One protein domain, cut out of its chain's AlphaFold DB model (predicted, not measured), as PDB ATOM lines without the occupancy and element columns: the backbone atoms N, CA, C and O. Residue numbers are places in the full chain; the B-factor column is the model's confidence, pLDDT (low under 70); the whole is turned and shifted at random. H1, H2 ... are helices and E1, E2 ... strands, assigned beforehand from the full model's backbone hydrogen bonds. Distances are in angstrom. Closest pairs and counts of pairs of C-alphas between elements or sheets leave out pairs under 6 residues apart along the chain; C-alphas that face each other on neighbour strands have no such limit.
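What this domain is: This is residues 4 to 144 of the 147 residues of an uncharacterized protein of Corynebacterium sp. LMM-1652 (UniProt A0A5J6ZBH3). A strongly twisted sheet of five strands has helices H2 and H3 over one face, H3 slanting across it and H2 standing up from it in the middle of the domain. The far end of H2 meets a small separate hairpin, E1 and E2, and the long helix H1 runs past, packing on H3 with its residues 43 to 47. The 141 printed residues include three named helices and seven named strands, in the order E1 E2 H1 E3 E4 H2 H3 E5 E6 E7; the larger sheet has the order E3 E4 E6 E5 E7 and is antiparallel throughout. The class is mixed, helices and strands; the whole is compact, with a radius of gyration of the C-alphas of 14.8 A and spans of 46 by 36 by 23 A.

Where its parts are: Residues 4 to 16 hold no named element. E1, residues 17 to 21, begins at C-alpha 17 (-23.121, 32.362, 33.492), and E2 is residues 24 to 27. H1, residues 35 to 57, is 32.5 A long and ends at C-alpha 57 (-35.002, 33.262, 3.225). E3 is residues 61 to 65, E4 71 to 75 and H2 82 to 87. H3, residues 89 to 103, measures 20.5 A. E5, residues 107 to 112, measures 16.6 A, and E6, residues 115 to 120, 17.3 A. E7, residues 131 to 135, ends at C-alpha 135 (-43.448, 31.022, 29.372).

How they stand to each other: E3 and E7 are the edge strands of the larger sheet. E3 and E4 form a hairpin, with N 62 and O 74 at 2.8 A; E5 and E6 form another, with N 110 and O 117 at 2.8 A. E4 and E6 pair through N 71 and O 118, 2.8 A, and E5 and E7 through N 109 and O 134, 2.9 A. E4, H2 H3 and E5 make a split strand-helix-strand unit, two strands running the same way with E6 between them, its crossover right-handed. H2 and H3 lie on the same face, making two layers, helices over a sheet. H3 lies over E6 at a height over the sheet of 5.9 A, slantwise to the strands at 51 degrees to E6 on the local plane. H2 stands up from the sheet at 53 degrees. H2 and H3 touch only at the corner, the closest C-alphas being those of Leu 85 and Leu 91, 4.8 A apart. The C-alphas of Ala 26 in E2 and Thr 87 in H2 come within 4.7 A; E1 and E2 are a hairpin, with N 18 and O 26 at 2.9 A. H1 touches H3, closest at the C-alphas of Arg 47 and Leu 91, 6.7 A, the same way at a shallow tilt of 34 degrees, only just short of steep. H1 only grazes the larger sheet, with its residues 50 to 54. In H1 every O i to N i+4 pair is within hydrogen-bond range, in H3 10 of 11, in H2 0 of 2, though 3 of its 3 O i to N i+3 pairs are.

The domain as a whole: The C-alphas of Pro 32 and Gln 68, the two farthest apart, are 46.8 A apart. The printed part has no cut, and no link is long. Mean pLDDT of the printed part is 93.4, and no printed residue is under 70.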
ATOM      1  N   LEU A   4     -26.621  28.437  25.718       94.81
ATOM      2  CA  LEU A   4     -27.491  28.044  26.820       94.81
ATOM      3  C   LEU A   4     -26.857  26.883  27.594       94.81
ATOM      4  O   LEU A   4     -26.292  25.972  26.991       94.81
ATOM      5  N   THR A   5     -26.955  26.908  28.918       92.69
ATOM      6  CA  THR A   5     -26.460  25.846  29.792       92.69
ATOM      7  C   THR A   5     -27.431  25.576  30.934       92.69
ATOM      8  O   THR A   5     -28.147  26.469  31.377       92.69
ATOM      9  N   GLU A   6     -27.405  24.343  31.429       90.69
ATOM     10  CA  GLU A   6     -28.083  23.903  32.655       90.69
ATOM     11  C   GLU A   6     -27.153  24.014  33.879       90.69
ATOM     12  O   GLU A   6     -27.539  23.719  35.009       90.69
ATOM     13  N   ALA A   7     -25.893  24.422  33.671       84.31
ATOM     14  CA  ALA A   7     -24.951  24.624  34.758       84.31
ATOM     15  C   ALA A   7     -25.413  25.780  35.666       84.31
ATOM     16  O   ALA A   7     -25.838  26.829  35.167       84.31
ATOM     17  N   PRO A   8     -25.286  25.634  36.999       75.69
ATOM     18  CA  PRO A   8     -25.700  26.669  37.935       75.69
ATOM     19  C   PRO A   8     -24.882  27.947  37.745       75.69
ATOM     20  O   PRO A   8     -23.742  27.923  37.270       75.69
ATOM     21  N   ARG A   9     -25.451  29.074  38.193       75.19
ATOM     22  CA  ARG A   9     -24.770  30.370  38.165       75.19
ATOM     23  C   ARG A   9     -23.431  30.285  38.899       75.19
ATOM     24  O   ARG A   9     -23.407  30.096  40.111       75.19
ATOM     25  N   ASN A  10     -22.336  30.543  38.192       75.75
ATOM     26  CA  ASN A  10     -21.018  30.704  38.790       75.75
ATOM     27  C   ASN A  10     -20.364  32.015  38.313       75.75
ATOM     28  O   ASN A  10     -19.874  32.083  37.188       75.75
ATOM     29  N   PRO A  11     -20.355  33.076  39.142       71.00
ATOM     30  CA  PRO A  11     -19.750  34.354  38.768       71.00
ATOM     31  C   PRO A  11     -18.217  34.362  38.891       71.00
ATOM     32  O   PRO A  11     -17.590  35.327  38.465       71.00
ATOM     33  N   PHE A  12     -17.616  33.315  39.468       74.44
ATOM     34  CA  PHE A  12     -16.177  33.221  39.740       74.44
ATOM     35  C   PHE A  12     -15.437  32.296  38.770       74.44
ATOM     36  O   PHE A  12     -14.212  32.199  38.818       74.44
ATOM     37  N   LYS A  13     -16.170  31.599  37.899       78.00
ATOM     38  CA  LYS A  13     -15.621  30.672  36.915       78.00
ATOM     39  C   LYS A  13     -15.954  31.172  35.521       78.00
ATOM     40  O   LYS A  13     -17.111  31.468  35.233       78.00
ATOM     41  N   ASN A  14     -14.944  31.243  34.662       78.12
ATOM     42  CA  ASN A  14     -15.171  31.511  33.253       78.12
ATOM     43  C   ASN A  14     -15.534  30.213  32.500       78.12
ATOM     44  O   ASN A  14     -15.022  29.143  32.852       78.12
ATOM     45  N   PRO A  15     -16.415  30.287  31.485       84.50
ATOM     46  CA  PRO A  15     -17.203  31.463  31.101       84.50
ATOM     47  C   PRO A  15     -18.275  31.812  32.148       84.50
ATOM     48  O   PRO A  15     -18.916  30.927  32.712       84.50
ATOM     49  N   ILE A  16     -18.484  33.114  32.380       89.69
ATOM     50  CA  ILE A  16     -19.504  33.612  33.315       89.69
ATOM     51  C   ILE A  16     -20.893  33.211  32.821       89.69
ATOM     52  O   ILE A  16     -21.228  33.388  31.649       89.69
ATOM     53  N   THR A  17     -21.724  32.738  33.742       91.38
ATOM     54  CA  THR A  17     -23.121  32.362  33.492       91.38
ATOM     55  C   THR A  17     -24.094  33.379  34.090       91.38
ATOM     56  O   THR A  17     -23.943  33.756  35.258       91.38
ATOM     57  N   VAL A  18     -25.131  33.754  33.345       89.69
ATOM     58  CA  VAL A  18     -26.245  34.596  33.808       89.69
ATOM     59  C   VAL A  18     -27.537  33.778  33.791       89.69
ATOM     60  O   VAL A  18     -27.866  33.238  32.739       89.69
ATOM     61  N   PRO A  19     -28.275  33.658  34.911       92.56
ATOM     62  CA  PRO A  19     -29.553  32.951  34.928       92.56
ATOM     63  C   PRO A  19     -30.547  33.562  33.945       92.56
ATOM     64  O   PRO A  19     -30.695  34.782  33.902       92.56
ATOM     65  N   VAL A  20     -31.251  32.706  33.209       93.69
ATOM     66  CA  VAL A  20     -32.355  33.110  32.326       93.69
ATOM     67  C   VAL A  20     -33.697  32.515  32.749       93.69
ATOM     68  O   VAL A  20     -34.707  32.901  32.183       93.69
ATOM     69  N   GLY A  21     -33.727  31.645  33.766       93.31
ATOM     70  CA  GLY A  21     -34.947  31.072  34.358       93.31
ATOM     71  C   GLY A  21     -35.048  29.556  34.167       93.31
ATOM     72  O   GLY A  21     -34.281  28.980  33.407       93.31
ATOM     73  N   SER A  22     -35.949  28.890  34.899       91.50
ATOM     74  CA  SER A  22     -36.208  27.435  34.804       91.50
ATOM     75  C   SER A  22     -34.959  26.540  34.898       91.50
ATOM     76  O   SER A  22     -34.858  25.515  34.234       91.50
ATOM     77  N   GLY A  23     -33.977  26.938  35.715       91.88
ATOM     78  CA  GLY A  23     -32.703  26.215  35.859       91.88
ATOM     79  C   GLY A  23     -31.712  26.422  34.707       91.88
ATOM     80  O   GLY A  23     -30.629  25.846  34.728       91.88
ATOM     81  N   LEU A  24     -32.043  27.272  33.732       94.69
ATOM     82  CA  LEU A  24     -31.198  27.611  32.592       94.69
ATOM     83  C   LEU A  24     -30.397  28.890  32.845       94.69
ATOM     84  O   LEU A  24     -30.838  29.836  33.514       94.69
ATOM     85  N   ALA A  25     -29.217  28.945  32.235       94.69
ATOM     86  CA  ALA A  25     -28.347  30.106  32.222       94.69
ATOM     87  C   ALA A  25     -27.741  30.348  30.833       94.69
ATOM     88  O   ALA A  25     -27.481  29.427  30.061       94.69
ATOM     89  N   ALA A  26     -27.466  31.611  30.531       94.38
ATOM     90  CA  ALA A  26     -26.669  32.029  29.393       94.38
ATOM     91  C   ALA A  26     -25.185  32.057  29.772       94.38
ATOM     92  O   ALA A  26     -24.785  32.773  30.689       94.38
ATOM     93  N   GLN A  27     -24.354  31.319  29.043       94.69
ATOM     94  CA  GLN A  27     -22.901  31.445  29.081       94.69
ATOM     95  C   GLN A  27     -22.465  32.626  28.220       94.69
ATOM     96  O   GLN A  27     -22.713  32.671  27.010       94.69
ATOM     97  N   ILE A  28     -21.786  33.575  28.855       93.06
ATOM     98  CA  ILE A  28     -21.200  34.736  28.201       93.06
ATOM     99  C   ILE A  28     -19.773  34.368  27.786       93.06
ATOM    100  O   ILE A  28     -18.957  34.055  28.656       93.06
ATOM    101  N   PRO A  29     -19.433  34.447  26.487       90.06
ATOM    102  CA  PRO A  29     -18.075  34.203  26.028       90.06
ATOM    103  C   PRO A  29     -17.045  35.078  26.740       90.06
ATOM    104  O   PRO A  29     -17.291  36.258  27.040       90.06
ATOM    105  N   GLU A  30     -15.866  34.502  26.948       90.25
ATOM    106  CA  GLU A  30     -14.691  35.254  27.365       90.25
ATOM    107  C   GLU A  30     -14.331  36.329  26.334       90.25
ATOM    108  O   GLU A  30     -14.671  36.250  25.148       90.25
ATOM    109  N   GLY A  31     -13.675  37.379  26.813       88.50
ATOM    110  CA  GLY A  31     -13.255  38.498  25.988       88.50
ATOM    111  C   GLY A  31     -13.076  39.779  26.797       88.50
ATOM    112  O   GLY A  31     -13.388  39.809  27.992       88.50
ATOM    113  N   PRO A  32     -12.598  40.849  26.147       88.44
ATOM    114  CA  PRO A  32     -12.383  42.134  26.797       88.44
ATOM    115  C   PRO A  32     -13.694  42.762  27.307       88.44
ATOM    116  O   PRO A  32     -14.799  42.405  26.889       88.44
ATOM    117  N   GLY A  33     -13.571  43.713  28.234       89.62
ATOM    118  CA  GLY A  33     -14.692  44.514  28.738       89.62
ATOM    119  C   GLY A  33     -15.538  43.849  29.831       89.62
ATOM    120  O   GLY A  33     -15.168  42.833  30.424       89.62
ATOM    121  N   ARG A  34     -16.694  44.454  30.128       91.75
ATOM    122  CA  ARG A  34     -17.626  43.962  31.156       91.75
ATOM    123  C   ARG A  34     -18.500  42.824  30.601       91.75
ATOM    124  O   ARG A  34     -19.005  42.957  29.486       91.75
ATOM    125  N   PRO A  35     -18.760  41.747  31.370       91.19
ATOM    126  CA  PRO A  35     -19.607  40.637  30.922       91.19
ATOM    127  C   PRO A  35     -21.011  41.062  30.476       91.19
ATOM    128  O   PRO A  35     -21.491  40.577  29.459       91.19
ATOM    129  N   SER A  36     -21.646  42.007  31.178       92.19
ATOM    130  CA  SER A  36     -22.971  42.528  30.810       92.19
ATOM    131  C   SER A  36     -22.980  43.205  29.437       92.19
ATOM    132  O   SER A  36     -23.882  42.973  28.639       92.19
ATOM    133  N   VAL A  37     -21.943  43.991  29.131       94.94
ATOM    134  CA  VAL A  37     -21.778  44.634  27.819       94.94
ATOM    135  C   VAL A  37     -21.631  43.570  26.736       94.94
ATOM    136  O   VAL A  37     -22.381  43.588  25.762       94.94
ATOM    137  N   ARG A  38     -20.763  42.572  26.957       94.69
ATOM    138  CA  ARG A  38     -20.609  41.446  26.023       94.69
ATOM    139  C   ARG A  38     -21.913  40.679  25.821       94.69
ATOM    140  O   ARG A  38     -22.208  40.286  24.699       94.69
ATOM    141  N   TRP A  39     -22.697  40.456  26.874       95.06
ATOM    142  CA  TRP A  39     -23.981  39.760  26.772       95.06
ATOM    143  C   TRP A  39     -24.937  40.490  25.820       95.06
ATOM    144  O   TRP A  39     -25.425  39.886  24.863       95.06
ATOM    145  N   HIS A  40     -25.113  41.800  26.010       96.00
ATOM    146  CA  HIS A  40     -25.969  42.619  25.149       96.00
ATOM    147  C   HIS A  40     -25.434  42.753  23.716       96.00
ATOM    148  O   HIS A  40     -26.206  42.666  22.763       96.00
ATOM    149  N   GLU A  41     -24.125  42.936  23.534       96.06
ATOM    150  CA  GLU A  41     -23.510  43.025  22.204       96.06
ATOM    151  C   GLU A  41     -23.657  41.722  21.419       96.06
ATOM    152  O   GLU A  41     -24.046  41.739  20.252       96.06
ATOM    153  N   ARG A  42     -23.412  40.572  22.061       95.56
ATOM    154  CA  ARG A  42     -23.580  39.268  21.412       95.56
ATOM    155  C   ARG A  42     -25.037  39.007  21.049       95.56
ATOM    156  O   ARG A  42     -25.286  38.548  19.938       95.56
ATOM    157  N   ALA A  43     -25.979  39.351  21.928       96.75
ATOM    158  CA  ALA A  43     -27.399  39.271  21.607       96.75
ATOM    159  C   ALA A  43     -27.758  40.171  20.414       96.75
ATOM    160  O   ALA A  43     -28.443  39.725  19.499       96.75
ATOM    161  N   ARG A  44     -27.240  41.407  20.360       97.12
ATOM    162  CA  ARG A  44     -27.447  42.321  19.223       97.12
ATOM    163  C   ARG A  44     -26.933  41.733  17.908       97.12
ATOM    164  O   ARG A  44     -27.667  41.750  16.928       97.12
ATOM    165  N   HIS A  45     -25.719  41.184  17.893       96.38
ATOM    166  CA  HIS A  45     -25.142  40.580  16.685       96.38
ATOM    167  C   HIS A  45     -25.963  39.374  16.214       96.38
ATOM    168  O   HIS A  45     -26.212  39.216  15.025       96.38
ATOM    169  N   MET A  46     -26.424  38.541  17.150       96.62
ATOM    170  CA  MET A  46     -27.295  37.413  16.822       96.62
ATOM    171  C   MET A  46     -28.642  37.881  16.262       96.62
ATOM    172  O   MET A  46     -29.100  37.329  15.272       96.62
ATOM    173  N   ARG A  47     -29.249  38.934  16.827       96.31
ATOM    174  CA  ARG A  47     -30.476  39.535  16.272       96.31
ATOM    175  C   ARG A  47     -30.278  40.054  14.854       96.31
ATOM    176  O   ARG A  47     -31.127  39.812  14.009       96.31
ATOM    177  N   GLN A  48     -29.164  40.734  14.588       96.88
ATOM    178  CA  GLN A  48     -28.825  41.191  13.237       96.88
ATOM    179  C   GLN A  48     -28.684  40.011  12.273       96.88
ATOM    180  O   GLN A  48     -29.205  40.067  11.164       96.88
ATOM    181  N   ARG A  49     -28.049  38.916  12.713       96.00
ATOM    182  CA  ARG A  49     -27.939  37.698  11.906       96.00
ATOM    183  C   ARG A  49     -29.304  37.074  11.615       96.00
ATOM    184  O   ARG A  49     -29.563  36.738  10.470       96.00
ATOM    185  N   LEU A  50     -30.183  36.978  12.614       96.25
ATOM    186  CA  LEU A  50     -31.555  36.487  12.439       96.25
ATOM    187  C   LEU A  50     -32.361  37.372  11.476       96.25
ATOM    188  O   LEU A  50     -33.047  36.845  10.611       96.25
ATOM    189  N   SER A  51     -32.244  38.700  11.584       96.00
ATOM    190  CA  SER A  51     -32.887  39.641  10.653       96.00
ATOM    191  C   SER A  51     -32.424  39.406   9.219       96.00
ATOM    192  O   SER A  51     -33.241  39.293   8.315       96.00
ATOM    193  N   HIS A  52     -31.115  39.256   9.022       96.44
ATOM    194  CA  HIS A  52     -30.549  38.989   7.706       96.44
ATOM    195  C   HIS A  52     -31.029  37.652   7.120       96.44
ATOM    196  O   HIS A  52     -31.408  37.603   5.958       96.44
ATOM    197  N   LEU A  53     -31.086  36.587   7.930       95.81
ATOM    198  CA  LEU A  53     -31.650  35.300   7.499       95.81
ATOM    199  C   LEU A  53     -33.124  35.436   7.095       95.81
ATOM    200  O   LEU A  53     -33.544  34.847   6.106       95.81
ATOM    201  N   HIS A  54     -33.902  36.231   7.834       94.69
ATOM    202  CA  HIS A  54     -35.293  36.507   7.490       94.69
ATOM    203  C   HIS A  54     -35.423  37.272   6.165       94.69
ATOM    204  O   HIS A  54     -36.273  36.924   5.352       94.69
ATOM    205  N   GLU A  55     -34.573  38.267   5.918       95.81
ATOM    206  CA  GLU A  55     -34.535  38.998   4.644       95.81
ATOM    207  C   GLU A  55     -34.135  38.094   3.466       95.81
ATOM    208  O   GLU A  55     -34.693  38.219   2.378       95.81
ATOM    209  N   GLU A  56     -33.197  37.168   3.679       96.06
ATOM    210  CA  GLU A  56     -32.670  36.279   2.639       96.06
ATOM    211  C   GLU A  56     -33.605  35.097   2.323       96.06
ATOM    212  O   GLU A  56     -33.753  34.709   1.164       96.06
ATOM    213  N   HIS A  57     -34.248  34.519   3.341       94.12
ATOM    214  CA  HIS A  57     -35.002  33.262   3.225       94.12
ATOM    215  C   HIS A  57     -36.500  33.395   3.547       94.12
ATOM    216  O   HIS A  57     -37.226  32.403   3.520       94.12
ATOM    217  N   GLY A  58     -36.982  34.591   3.899       93.62
ATOM    218  CA  GLY A  58     -38.356  34.840   4.357       93.62
ATOM    219  C   GLY A  58     -38.639  34.396   5.800       93.62
ATOM    220  O   GLY A  58     -39.695  34.692   6.353       93.62
ATOM    221  N   SER A  59     -37.701  33.696   6.442       93.69
ATOM    222  CA  SER A  59     -37.745  33.278   7.845       93.69
ATOM    223  C   SER A  59     -36.321  33.092   8.367       93.69
ATOM    224  O   SER A  59     -35.419  32.792   7.598       93.69
ATOM    225  N   ALA A  60     -36.119  33.242   9.676       95.25
ATOM    226  CA  ALA A  60     -34.886  32.816  10.346       95.25
ATOM    227  C   ALA A  60     -35.020  31.424  10.988       95.25
ATOM    228  O   ALA A  60     -34.021  30.814  11.380       95.25
ATOM    229  N   LEU A  61     -36.257  30.937  11.122       97.12
ATOM    230  CA  LEU A  61     -36.611  29.715  11.831       97.12
ATOM    231  C   LEU A  61     -37.273  28.698  10.901       97.12
ATOM    232  O   LEU A  61     -38.060  29.049  10.020       97.12
ATOM    233  N   GLU A  62     -36.983  27.434  11.172       96.44
ATOM    234  CA  GLU A  62     -37.617  26.261  10.589       96.44
ATOM    235  C   GLU A  62     -38.455  25.541  11.638       96.44
ATOM    236  O   GLU A  62     -38.056  25.410  12.803       96.44
ATOM    237  N   TYR A  63     -39.593  25.012  11.195       95.94
ATOM    238  CA  TYR A  63     -40.537  24.296  12.040       95.94
ATOM    239  C   TYR A  63     -40.751  22.892  11.497       95.94
ATOM    240  O   TYR A  63     -41.110  22.704  10.333       95.94
ATOM    241  N   ARG A  64     -40.580  21.893  12.359       96.06
ATOM    242  CA  ARG A  64     -40.942  20.509  12.070       96.06
ATOM    243  C   ARG A  64     -42.094  20.109  12.972       96.06
ATOM    244  O   ARG A  64     -41.917  19.948  14.177       96.06
ATOM    245  N   ARG A  65     -43.273  19.936  12.381       95.00
ATOM    246  CA  ARG A  65     -44.460  19.479  13.101       95.00
ATOM    247  C   ARG A  65     -44.286  18.013  13.508       95.00
ATOM    248  O   ARG A  65     -43.917  17.184  12.676       95.00
ATOM    249  N   LEU A  66     -44.458  17.724  14.795       92.81
ATOM    250  CA  LEU A  66     -44.313  16.378  15.359       92.81
ATOM    251  C   LEU A  66     -45.665  15.663  15.446       92.81
ATOM    252  O   LEU A  66     -45.743  14.473  15.154       92.81
ATOM    253  N   ASP A  67     -46.707  16.408  15.801       88.38
ATOM    254  CA  ASP A  67     -48.111  15.998  15.840       88.38
ATOM    255  C   ASP A  67     -49.004  17.248  15.653       88.38
ATOM    256  O   ASP A  67     -48.540  18.252  15.111       88.38
ATOM    257  N   GLN A  68     -50.286  17.201  16.027       78.31
ATOM    258  CA  GLN A  68     -51.203  18.332  15.823       78.31
ATOM    259  C   GLN A  68     -50.804  19.590  16.604       78.31
ATOM    260  O   GLN A  68     -50.984  20.691  16.084       78.31
ATOM    261  N   ASP A  69     -50.205  19.427  17.782       88.75
ATOM    262  CA  ASP A  69     -49.988  20.508  18.742       88.75
ATOM    263  C   ASP A  69     -48.510  20.856  18.921       88.75
ATOM    264  O   ASP A  69     -48.177  21.930  19.416       88.75
ATOM    265  N   TRP A  70     -47.598  19.974  18.513       95.06
ATOM    266  CA  TRP A  70     -46.182  20.110  18.827       95.06
ATOM    267  C   TRP A  70     -45.323  20.460  17.616       95.06
ATOM    268  O   TRP A  70     -45.331  19.800  16.571       95.06
ATOM    269  N   LEU A  71     -44.487  21.477  17.807       96.81
ATOM    270  CA  LEU A  71     -43.482  21.942  16.862       96.81
ATOM    271  C   LEU A  71     -42.090  21.716  17.439       96.81
ATOM    272  O   LEU A  71     -41.805  22.099  18.570       96.81
ATOM    273  N   GLU A  72     -41.189  21.149  16.645       97.44
ATOM    274  CA  GLU A  72     -39.755  21.299  16.868       97.44
ATOM    275  C   GLU A  72     -39.244  22.508  16.089       97.44
ATOM    276  O   GLU A  72     -39.527  22.648  14.899       97.44
ATOM    277  N   VAL A  73     -38.471  23.360  16.762       97.25
ATOM    278  CA  VAL A  73     -37.956  24.617  16.205       97.25
ATOM    279  C   VAL A  73     -36.459  24.509  15.964       97.25
ATOM    280  O   VAL A  73     -35.718  23.972  16.794       97.25
ATOM    281  N   ARG A  74     -35.995  25.062  14.845       96.81
ATOM    282  CA  ARG A  74     -34.574  25.241  14.531       96.81
ATOM    283  C   ARG A  74     -34.335  26.622  13.938       96.81
ATOM    284  O   ARG A  74     -35.255  27.239  13.421       96.81
ATOM    285  N   VAL A  75     -33.095  27.094  14.005       95.75
ATOM    286  CA  VAL A  75     -32.639  28.198  13.150       95.75
ATOM    287  C   VAL A  75     -32.157  27.578  11.842       95.75
ATOM    288  O   VAL A  75     -31.475  26.553  11.885       95.75
ATOM    289  N   ILE A  76     -32.488  28.200  10.708       93.94
ATOM    290  CA  ILE A  76     -32.052  27.758   9.367       93.94
ATOM    291  C   ILE A  76     -30.521  27.666   9.283       93.94
ATOM    292  O   ILE A  76     -29.953  26.751   8.691       93.94
ATOM    293  N   GLU A  77     -29.822  28.592   9.937       91.44
ATOM    294  CA  GLU A  77     -28.370  28.565  10.035       91.44
ATOM    295  C   GLU A  77     -27.889  27.578  11.110       91.44
ATOM    296  O   GLU A  77     -27.947  27.855  12.308       91.44
ATOM    297  N   HIS A  78     -27.296  26.459  10.682       84.19
ATOM    298  CA  HIS A  78     -26.736  25.437  11.580       84.19
ATOM    299  C   HIS A  78     -25.693  25.963  12.577       84.19
ATOM    300  O   HIS A  78     -25.547  25.408  13.668       84.19
ATOM    301  N   ALA A  79     -24.961  27.020  12.221       87.25
ATOM    302  CA  ALA A  79     -23.962  27.629  13.095       87.25
ATOM    303  C   ALA A  79     -24.579  28.394  14.285       87.25
ATOM    304  O   ALA A  79     -23.852  28.710  15.230       87.25
ATOM    305  N   LEU A  80     -25.891  28.669  14.260       90.94
ATOM    306  CA  LEU A  80     -26.639  29.350  15.315       90.94
ATOM    307  C   LEU A  80     -27.621  28.365  15.992       90.94
ATOM    308  O   LEU A  80     -28.742  28.181  15.525       90.94
ATOM    309  N   PRO A  81     -27.247  27.721  17.113       93.00
ATOM    310  CA  PRO A  81     -28.117  26.791  17.820       93.00
ATOM    311  C   PRO A  81     -29.393  27.478  18.302       93.00
ATOM    312  O   PRO A  81     -29.342  28.539  18.923       93.00
ATOM    313  N   VAL A  82     -30.543  26.831  18.113       95.75
ATOM    314  CA  VAL A  82     -31.847  27.384  18.521       95.75
ATOM    315  C   VAL A  82     -31.929  27.655  20.028       95.75
ATOM    316  O   VAL A  82     -32.527  28.640  20.450       95.75
ATOM    317  N   GLY A  83     -31.235  26.857  20.852       96.12
ATOM    318  CA  GLY A  83     -31.117  27.095  22.294       96.12
ATOM    319  C   GLY A  83     -30.536  28.470  22.639       96.12
ATOM    320  O   GLY A  83     -30.869  29.042  23.674       96.12
ATOM    321  N   SER A  84     -29.718  29.050  21.757       95.75
ATOM    322  CA  SER A  84     -29.165  30.387  21.955       95.75
ATOM    323  C   SER A  84     -30.240  31.480  21.946       95.75
ATOM    324  O   SER A  84     -30.003  32.551  22.504       95.75
ATOM    325  N   LEU A  85     -31.436  31.220  21.407       97.06
ATOM    326  CA  LEU A  85     -32.560  32.158  21.470       97.06
ATOM    327  C   LEU A  85     -33.081  32.363  22.899       97.06
ATOM    328  O   LEU A  85     -33.588  33.430  23.218       97.06
ATOM    329  N   LEU A  86     -32.867  31.399  23.796       97.31
ATOM    330  CA  LEU A  86     -33.278  31.480  25.202       97.31
ATOM    331  C   LEU A  86     -32.273  32.240  26.086       97.31
ATOM    332  O   LEU A  86     -32.481  32.402  27.284       97.31
ATOM    333  N   THR A  87     -31.151  32.694  25.521       96.75
ATOM    334  CA  THR A  87     -30.030  33.239  26.308       96.75
ATOM    335  C   THR A  87     -30.142  34.728  26.621       96.75
ATOM    336  O   THR A  87     -29.330  35.250  27.384       96.75
ATOM    337  N   HIS A  88     -31.092  35.440  26.018       97.06
ATOM    338  CA  HIS A  88     -31.261  36.877  26.215       97.06
ATOM    339  C   HIS A  88     -32.709  37.299  25.914       97.06
ATOM    340  O   HIS A  88     -33.255  36.829  24.914       97.06
ATOM    341  N   PRO A  89     -33.301  38.248  26.667       96.31
ATOM    342  CA  PRO A  89     -34.691  38.662  26.463       96.31
ATOM    343  C   PRO A  89     -35.056  39.085  25.048       96.31
ATOM    344  O   PRO A  89     -36.062  38.658  24.500       96.31
ATOM    345  N   SER A  90     -34.192  39.864  24.404       96.56
ATOM    346  CA  SER A  90     -34.427  40.297  23.023       96.56
ATOM    347  C   SER A  90     -34.320  39.185  21.969       96.56
ATOM    348  O   SER A  90     -34.734  39.408  20.836       96.56
ATOM    349  N   LEU A  91     -33.739  38.027  22.303       97.25
ATOM    350  CA  LEU A  91     -33.728  36.844  21.439       97.25
ATOM    351  C   LEU A  91     -34.935  35.947  21.732       97.25
ATOM    352  O   LEU A  91     -35.549  35.440  20.799       97.25
ATOM    353  N   ALA A  92     -35.303  35.812  23.010       97.19
ATOM    354  CA  ALA A  92     -36.492  35.078  23.432       97.19
ATOM    355  C   ALA A  92     -37.763  35.712  22.849       97.19
ATOM    356  O   ALA A  92     -38.631  34.983  22.386       97.19
ATOM    357  N   ALA A  93     -37.810  37.049  22.773       95.56
ATOM    358  CA  ALA A  93     -38.866  37.806  22.099       95.56
ATOM    359  C   ALA A  93     -39.060  37.376  20.631       95.56
ATOM    360  O   ALA A  93     -40.176  37.105  20.210       95.56
ATOM    361  N   ILE A  94     -37.968  37.211  19.871       95.50
ATOM    362  CA  ILE A  94     -38.045  36.752  18.471       95.50
ATOM    363  C   ILE A  94     -38.628  35.339  18.400       95.50
ATOM    364  O   ILE A  94     -39.437  35.045  17.525       95.50
ATOM    365  N   LEU A  95     -38.205  34.454  19.308       97.00
ATOM    366  CA  LEU A  95     -38.703  33.083  19.339       97.00
ATOM    367  C   LEU A  95     -40.196  33.035  19.685       97.00
ATOM    368  O   LEU A  95     -40.936  32.338  18.998       97.00
ATOM    369  N   ILE A  96     -40.634  33.748  20.728       96.38
ATOM    370  CA  ILE A  96     -42.033  33.705  21.170       96.38
ATOM    371  C   ILE A  96     -42.965  34.334  20.133       96.38
ATOM    372  O   ILE A  96     -43.940  33.694  19.762       96.38
ATOM    373  N   GLU A  97     -42.610  35.489  19.560       95.31
ATOM    374  CA  GLU A  97     -43.389  36.130  18.487       95.31
ATOM    375  C   GLU A  97     -43.565  35.186  17.288       95.31
ATOM    376  O   GLU A  97     -44.664  35.014  16.761       95.31
ATOM    377  N   ALA A  98     -42.484  34.524  16.873       95.50
ATOM    378  CA  ALA A  98     -42.525  33.603  15.746       95.50
ATOM    379  C   ALA A  98     -43.359  32.344  16.046       95.50
ATOM    380  O   ALA A  98     -44.074  31.855  15.172       95.50
ATOM    381  N   LEU A  99     -43.296  31.830  17.275       96.31
ATOM    382  CA  LEU A  99     -44.079  30.674  17.710       96.31
ATOM    383  C   LEU A  99     -45.571  30.979  17.814       96.31
ATOM    384  O   LEU A  99     -46.377  30.186  17.333       96.31
ATOM    385  N   GLU A 100     -45.940  32.117  18.394       95.38
ATOM    386  CA  GLU A 100     -47.339  32.530  18.533       95.38
ATOM    387  C   GLU A 100     -47.996  32.742  17.164       95.38
ATOM    388  O   GLU A 100     -49.143  32.353  16.963       95.38
ATOM    389  N   LEU A 101     -47.247  33.239  16.171       94.81
ATOM    390  CA  LEU A 101     -47.713  33.293  14.781       94.81
ATOM    391  C   LEU A 101     -47.951  31.901  14.173       94.81
ATOM    392  O   LEU A 101     -48.887  31.727  13.396       94.81
ATOM    393  N   GLN A 102     -47.114  30.910  14.498       94.50
ATOM    394  CA  GLN A 102     -47.255  29.540  13.981       94.50
ATOM    395  C   GLN A 102     -48.349  28.728  14.686       94.50
ATOM    396  O   GLN A 102     -48.910  27.808  14.083       94.50
ATOM    397  N   LEU A 103     -48.613  29.027  15.958       94.31
ATOM    398  CA  LEU A 103     -49.556  28.295  16.805       94.31
ATOM    399  C   LEU A 103     -50.934  28.968  16.879       94.31
ATOM    400  O   LEU A 103     -51.922  28.283  17.112       94.31
ATOM    401  N   GLY A 104     -51.015  30.280  16.645       94.12
ATOM    402  CA  GLY A 104     -52.255  31.058  16.715       94.12
ATOM    403  C   GLY A 104     -52.683  31.455  18.135       94.12
ATOM    404  O   GLY A 104     -53.718  32.098  18.297       94.12
ATOM    405  N   GLU A 105     -51.902  31.100  19.155       94.19
ATOM    406  CA  GLU A 105     -52.102  31.471  20.558       94.19
ATOM    407  C   GLU A 105     -50.758  31.493  21.308       94.19
ATOM    408  O   GLU A 105     -49.714  31.207  20.717       94.19
ATOM    409  N   SER A 106     -50.777  31.822  22.606       95.19
ATOM    410  CA  SER A 106     -49.580  31.811  23.458       95.19
ATOM    411  C   SER A 106     -48.858  30.468  23.404       95.19
ATOM    412  O   SER A 106     -49.487  29.414  23.507       95.19
ATOM    413  N   ALA A 107     -47.529  30.495  23.296       96.81
ATOM    414  CA  ALA A 107     -46.727  29.279  23.199       96.81
ATOM    415  C   ALA A 107     -46.121  28.866  24.548       96.81
ATOM    416  O   ALA A 107     -45.552  29.685  25.270       96.81
ATOM    417  N   ALA A 108     -46.156  27.569  24.843       97.69
ATOM    418  CA  ALA A 108     -45.319  26.942  25.857       97.69
ATOM    419  C   ALA A 108     -44.044  26.393  25.213       97.69
ATOM    420  O   ALA A 108     -44.111  25.684  24.208       97.69
ATOM    421  N   VAL A 109     -42.885  26.685  25.804       98.12
ATOM    422  CA  VAL A 109     -41.574  26.305  25.258       98.12
ATOM    423  C   VAL A 109     -40.882  25.269  26.135       98.12
ATOM    424  O   VAL A 109     -40.890  25.357  27.360       98.12
ATOM    425  N   TYR A 110     -40.230  24.299  25.500       98.06
ATOM    426  CA  TYR A 110     -39.488  23.233  26.160       98.06
ATOM    427  C   TYR A 110     -38.077  23.154  25.602       98.06
ATOM    428  O   TYR A 110     -37.866  23.276  24.396       98.06
ATOM    429  N   TYR A 111     -37.112  22.879  26.472       97.75
ATOM    430  CA  TYR A 111     -35.715  22.724  26.099       97.75
ATOM    431  C   TYR A 111     -35.161  21.366  26.525       97.75
ATOM    432  O   TYR A 111     -35.427  20.883  27.626       97.75
ATOM    433  N   LYS A 112     -34.350  20.757  25.656       95.69
ATOM    434  CA  LYS A 112     -33.550  19.574  25.987       95.69
ATOM    435  C   LYS A 112     -32.327  19.496  25.089       95.69
ATOM    436  O   LYS A 112     -32.471  19.320  23.881       95.69
ATOM    437  N   GLN A 113     -31.129  19.568  25.672       91.19
ATOM    438  CA  GLN A 113     -29.863  19.281  24.976       91.19
ATOM    439  C   GLN A 113     -29.747  19.974  23.601       91.19
ATOM    440  O   GLN A 113     -29.500  19.342  22.576       91.19
ATOM    441  N   GLY A 114     -29.982  21.288  23.561       91.19
ATOM    442  CA  GLY A 114     -29.883  22.095  22.337       91.19
ATOM    443  C   GLY A 114     -31.116  22.074  21.430       91.19
ATOM    444  O   GLY A 114     -31.139  22.805  20.442       91.19
ATOM    445  N   ARG A 115     -32.144  21.288  21.760       95.50
ATOM    446  CA  ARG A 115     -33.412  21.220  21.026       95.50
ATOM    447  C   ARG A 115     -34.472  22.063  21.715       95.50
ATOM    448  O   ARG A 115     -34.509  22.117  22.945       95.50
ATOM    449  N   ILE A 116     -35.342  22.665  20.911       97.75
ATOM    450  CA  ILE A 116     -36.515  23.396  21.380       97.75
ATOM    451  C   ILE A 116     -37.769  22.753  20.802       97.75
ATOM    452  O   ILE A 116     -37.849  22.523  19.592       97.75
ATOM    453  N   LEU A 117     -38.729  22.479  21.682       97.81
ATOM    454  CA  LEU A 117     -40.106  22.205  21.298       97.81
ATOM    455  C   LEU A 117     -40.999  23.353  21.735       97.81
ATOM    456  O   LEU A 117     -40.712  24.029  22.724       97.81
ATOM    457  N   ALA A 118     -42.097  23.518  21.021       98.06
ATOM    458  CA  ALA A 118     -43.170  24.405  21.405       98.06
ATOM    459  C   ALA A 118     -44.524  23.744  21.156       98.06
ATOM    460  O   ALA A 118     -44.663  22.943  20.229       98.06
ATOM    461  N   CYS A 119     -45.503  24.103  21.971       97.25
ATOM    462  CA  CYS A 119     -46.909  23.776  21.769       97.25
ATOM    463  C   CYS A 119     -47.773  24.961  22.215       97.25
ATOM    464  O   CYS A 119     -47.254  25.873  22.871       97.25
ATOM    465  N   PRO A 120     -49.075  24.975  21.902       96.75
ATOM    466  CA  PRO A 120     -49.987  25.923  22.512       96.75
ATOM    467  C   PRO A 120     -49.960  25.820  24.040       96.75
ATOM    468  O   PRO A 120     -49.891  24.721  24.597       96.75
ATOM    469  N   ALA A 121     -50.005  26.957  24.733       96.06
ATOM    470  CA  ALA A 121     -49.947  27.006  26.194       96.06
ATOM    471  C   ALA A 121     -51.140  26.292  26.848       96.06
ATOM    472  O   ALA A 121     -51.002  25.708  27.922       96.06
ATOM    473  N   SER A 122     -52.291  26.295  26.177       94.94
ATOM    474  CA  SER A 122     -53.502  25.552  26.543       94.94
ATOM    475  C   SER A 122     -53.299  24.029  26.575       94.94
ATOM    476  O   SER A 122     -53.998  23.341  27.318       94.94
ATOM    477  N   HIS A 123     -52.334  23.513  25.809       94.50
ATOM    478  CA  HIS A 123     -52.019  22.089  25.660       94.50
ATOM    479  C   HIS A 123     -50.715  21.691  26.374       94.50
ATOM    480  O   HIS A 123     -50.213  20.583  26.184       94.50
ATOM    481  N   ALA A 124     -50.135  22.594  27.169       95.56
ATOM    482  CA  ALA A 124     -48.869  22.358  27.845       95.56
ATOM    483  C   ALA A 124     -48.987  21.316  28.968       95.56
ATOM    484  O   ALA A 124     -49.932  21.333  29.755       95.56
ATOM    485  N   ASP A 125     -47.983  20.448  29.083       95.19
ATOM    486  CA  ASP A 125     -47.899  19.400  30.095       95.19
ATOM    487  C   ASP A 125     -46.462  19.222  30.616       95.19
ATOM    488  O   ASP A 125     -45.493  19.758  30.077       95.19
ATOM    489  N   ILE A 126     -46.298  18.478  31.715       93.88
ATOM    490  CA  ILE A 126     -44.958  18.124  32.198       93.88
ATOM    491  C   ILE A 126     -44.411  16.997  31.328       93.88
ATOM    492  O   ILE A 126     -44.852  15.850  31.420       93.88
ATOM    493  N   ARG A 127     -43.370  17.297  30.551       92.88
ATOM    494  CA  ARG A 127     -42.738  16.322  29.662       92.88
ATOM    495  C   ARG A 127     -41.440  15.779  30.252       92.88
ATOM    496  O   ARG A 127     -40.466  16.505  30.444       92.88
ATOM    497  N   GLN A 128     -41.397  14.471  30.514       93.62
ATOM    498  CA  GLN A 128     -40.256  13.847  31.189       93.62
ATOM    499  C   GLN A 128     -38.930  14.091  30.448       93.62
ATOM    500  O   GLN A 128     -38.777  13.810  29.255       93.62
ATOM    501  N   GLY A 129     -37.940  14.595  31.186       93.75
ATOM    502  CA  GLY A 129     -36.601  14.872  30.671       93.75
ATOM    503  C   GLY A 129     -36.508  16.102  29.765       93.75
ATOM    504  O   GLY A 129     -35.490  16.246  29.089       93.75
ATOM    505  N   TRP A 130     -37.544  16.941  29.725       96.44
ATOM    506  CA  TRP A 130     -37.513  18.281  29.143       96.44
ATOM    507  C   TRP A 130     -37.556  19.328  30.254       96.44
ATOM    508  O   TRP A 130     -38.190  19.125  31.286       96.44
ATOM    509  N   ILE A 131     -36.890  20.457  30.028       96.75
ATOM    510  CA  ILE A 131     -37.019  21.652  30.860       96.75
ATOM    511  C   ILE A 131     -38.184  22.465  30.305       96.75
ATOM    512  O   ILE A 131     -38.140  22.888  29.151       96.75
ATOM    513  N   GLY A 132     -39.221  22.647  31.117       95.75
ATOM    514  CA  GLY A 132     -40.456  23.332  30.756       95.75
ATOM    515  C   GLY A 132     -41.686  22.648  31.364       95.75
ATOM    516  O   GLY A 132     -41.530  21.693  32.128       95.75
ATOM    517  N   PRO A 133     -42.896  23.124  31.042       97.25
ATOM    518  CA  PRO A 133     -43.175  24.199  30.090       97.25
ATOM    519  C   PRO A 133     -42.698  25.565  30.579       97.25
ATOM    520  O   PRO A 133     -42.815  25.902  31.758       97.25
ATOM    521  N   MET A 134     -42.144  26.347  29.656       97.56
ATOM    522  CA  MET A 134     -41.684  27.707  29.905       97.56
ATOM    523  C   MET A 134     -42.588  28.715  29.204       97.56
ATOM    524  O   MET A 134     -42.921  28.541  28.033       97.56
ATOM    525  N   ASP A 135     -42.914  29.783  29.918       96.12
ATOM    526  CA  ASP A 135     -43.448  31.022  29.372       96.12
ATOM    527  C   ASP A 135     -42.281  31.978  29.083       96.12
ATOM    528  O   ASP A 135     -41.455  32.237  29.963       96.12
ATOM    529  N   LEU A 136     -42.213  32.486  27.851       96.19
ATOM    530  CA  LEU A 136     -41.200  33.443  27.396       96.19
ATOM    531  C   LEU A 136     -41.738  34.873  27.242       96.19
ATOM    532  O   LEU A 136     -40.987  35.746  26.808       96.19
ATOM    533  N   SER A 137     -42.996  35.137  27.605       91.94
ATOM    534  CA  SER A 137     -43.674  36.431  27.425       91.94
ATOM    535  C   SER A 137     -42.931  37.606  28.077       91.94
ATOM    536  O   SER A 137     -42.873  38.706  27.531       91.94
ATOM    537  N   ALA A 138     -42.274  37.367  29.216       90.38
ATOM    538  CA  ALA A 138     -41.443  38.354  29.910       90.38
ATOM    539  C   ALA A 138     -39.998  38.456  29.363       90.38
ATOM    540  O   ALA A 138     -39.167  39.172  29.928       90.38
ATOM    541  N   GLY A 139     -39.660  37.707  28.310       89.50
ATOM    542  CA  GLY A 139     -38.309  37.583  27.756       89.50
ATOM    543  C   GLY A 139     -37.369  36.671  28.560       89.50
ATOM    544  O   GLY A 139     -36.181  36.583  28.266       89.50
ATOM    545  N   TYR A 140     -37.864  35.974  29.576       93.06
ATOM    546  CA  TYR A 140     -37.083  35.030  30.379       93.06
ATOM    547  C   TYR A 140     -37.748  33.657  30.356       93.06
ATOM    548  O   TYR A 140     -38.931  33.557  30.075       93.06
ATOM    549  N   CYS A 141     -36.992  32.608  30.663       95.69
ATOM    550  CA  CYS A 141     -37.465  31.229  30.765       95.69
ATOM    551  C   CYS A 141     -38.255  31.027  32.067       95.69
ATOM    552  O   CYS A 141     -37.776  30.372  32.999       95.69
ATOM    553  N   MET A 142     -39.436  31.631  32.176       96.38
ATOM    554  CA  MET A 142     -40.287  31.535  33.363       96.38
ATOM    555  C   MET A 142     -41.063  30.221  33.340       96.38
ATOM    556  O   MET A 142     -41.435  29.755  32.273       96.38
ATOM    557  N   ALA A 143     -41.310  29.602  34.494       95.12
ATOM    558  CA  ALA A 143     -42.156  28.411  34.532       95.12
ATOM    559  C   ALA A 143     -43.595  28.794  34.155       95.12
ATOM    560  O   ALA A 143     -44.141  29.739  34.728       95.12
ATOM    561  N   LEU A 144     -44.202  28.063  33.219       93.44
ATOM    562  CA  LEU A 144     -45.607  28.245  32.872       93.44
ATOM    563  C   LEU A 144     -46.484  27.565  33.941       93.44
ATOM    564  O   LEU A 144     -46.322  26.363  34.173       93.44
TER     565      LEU A 144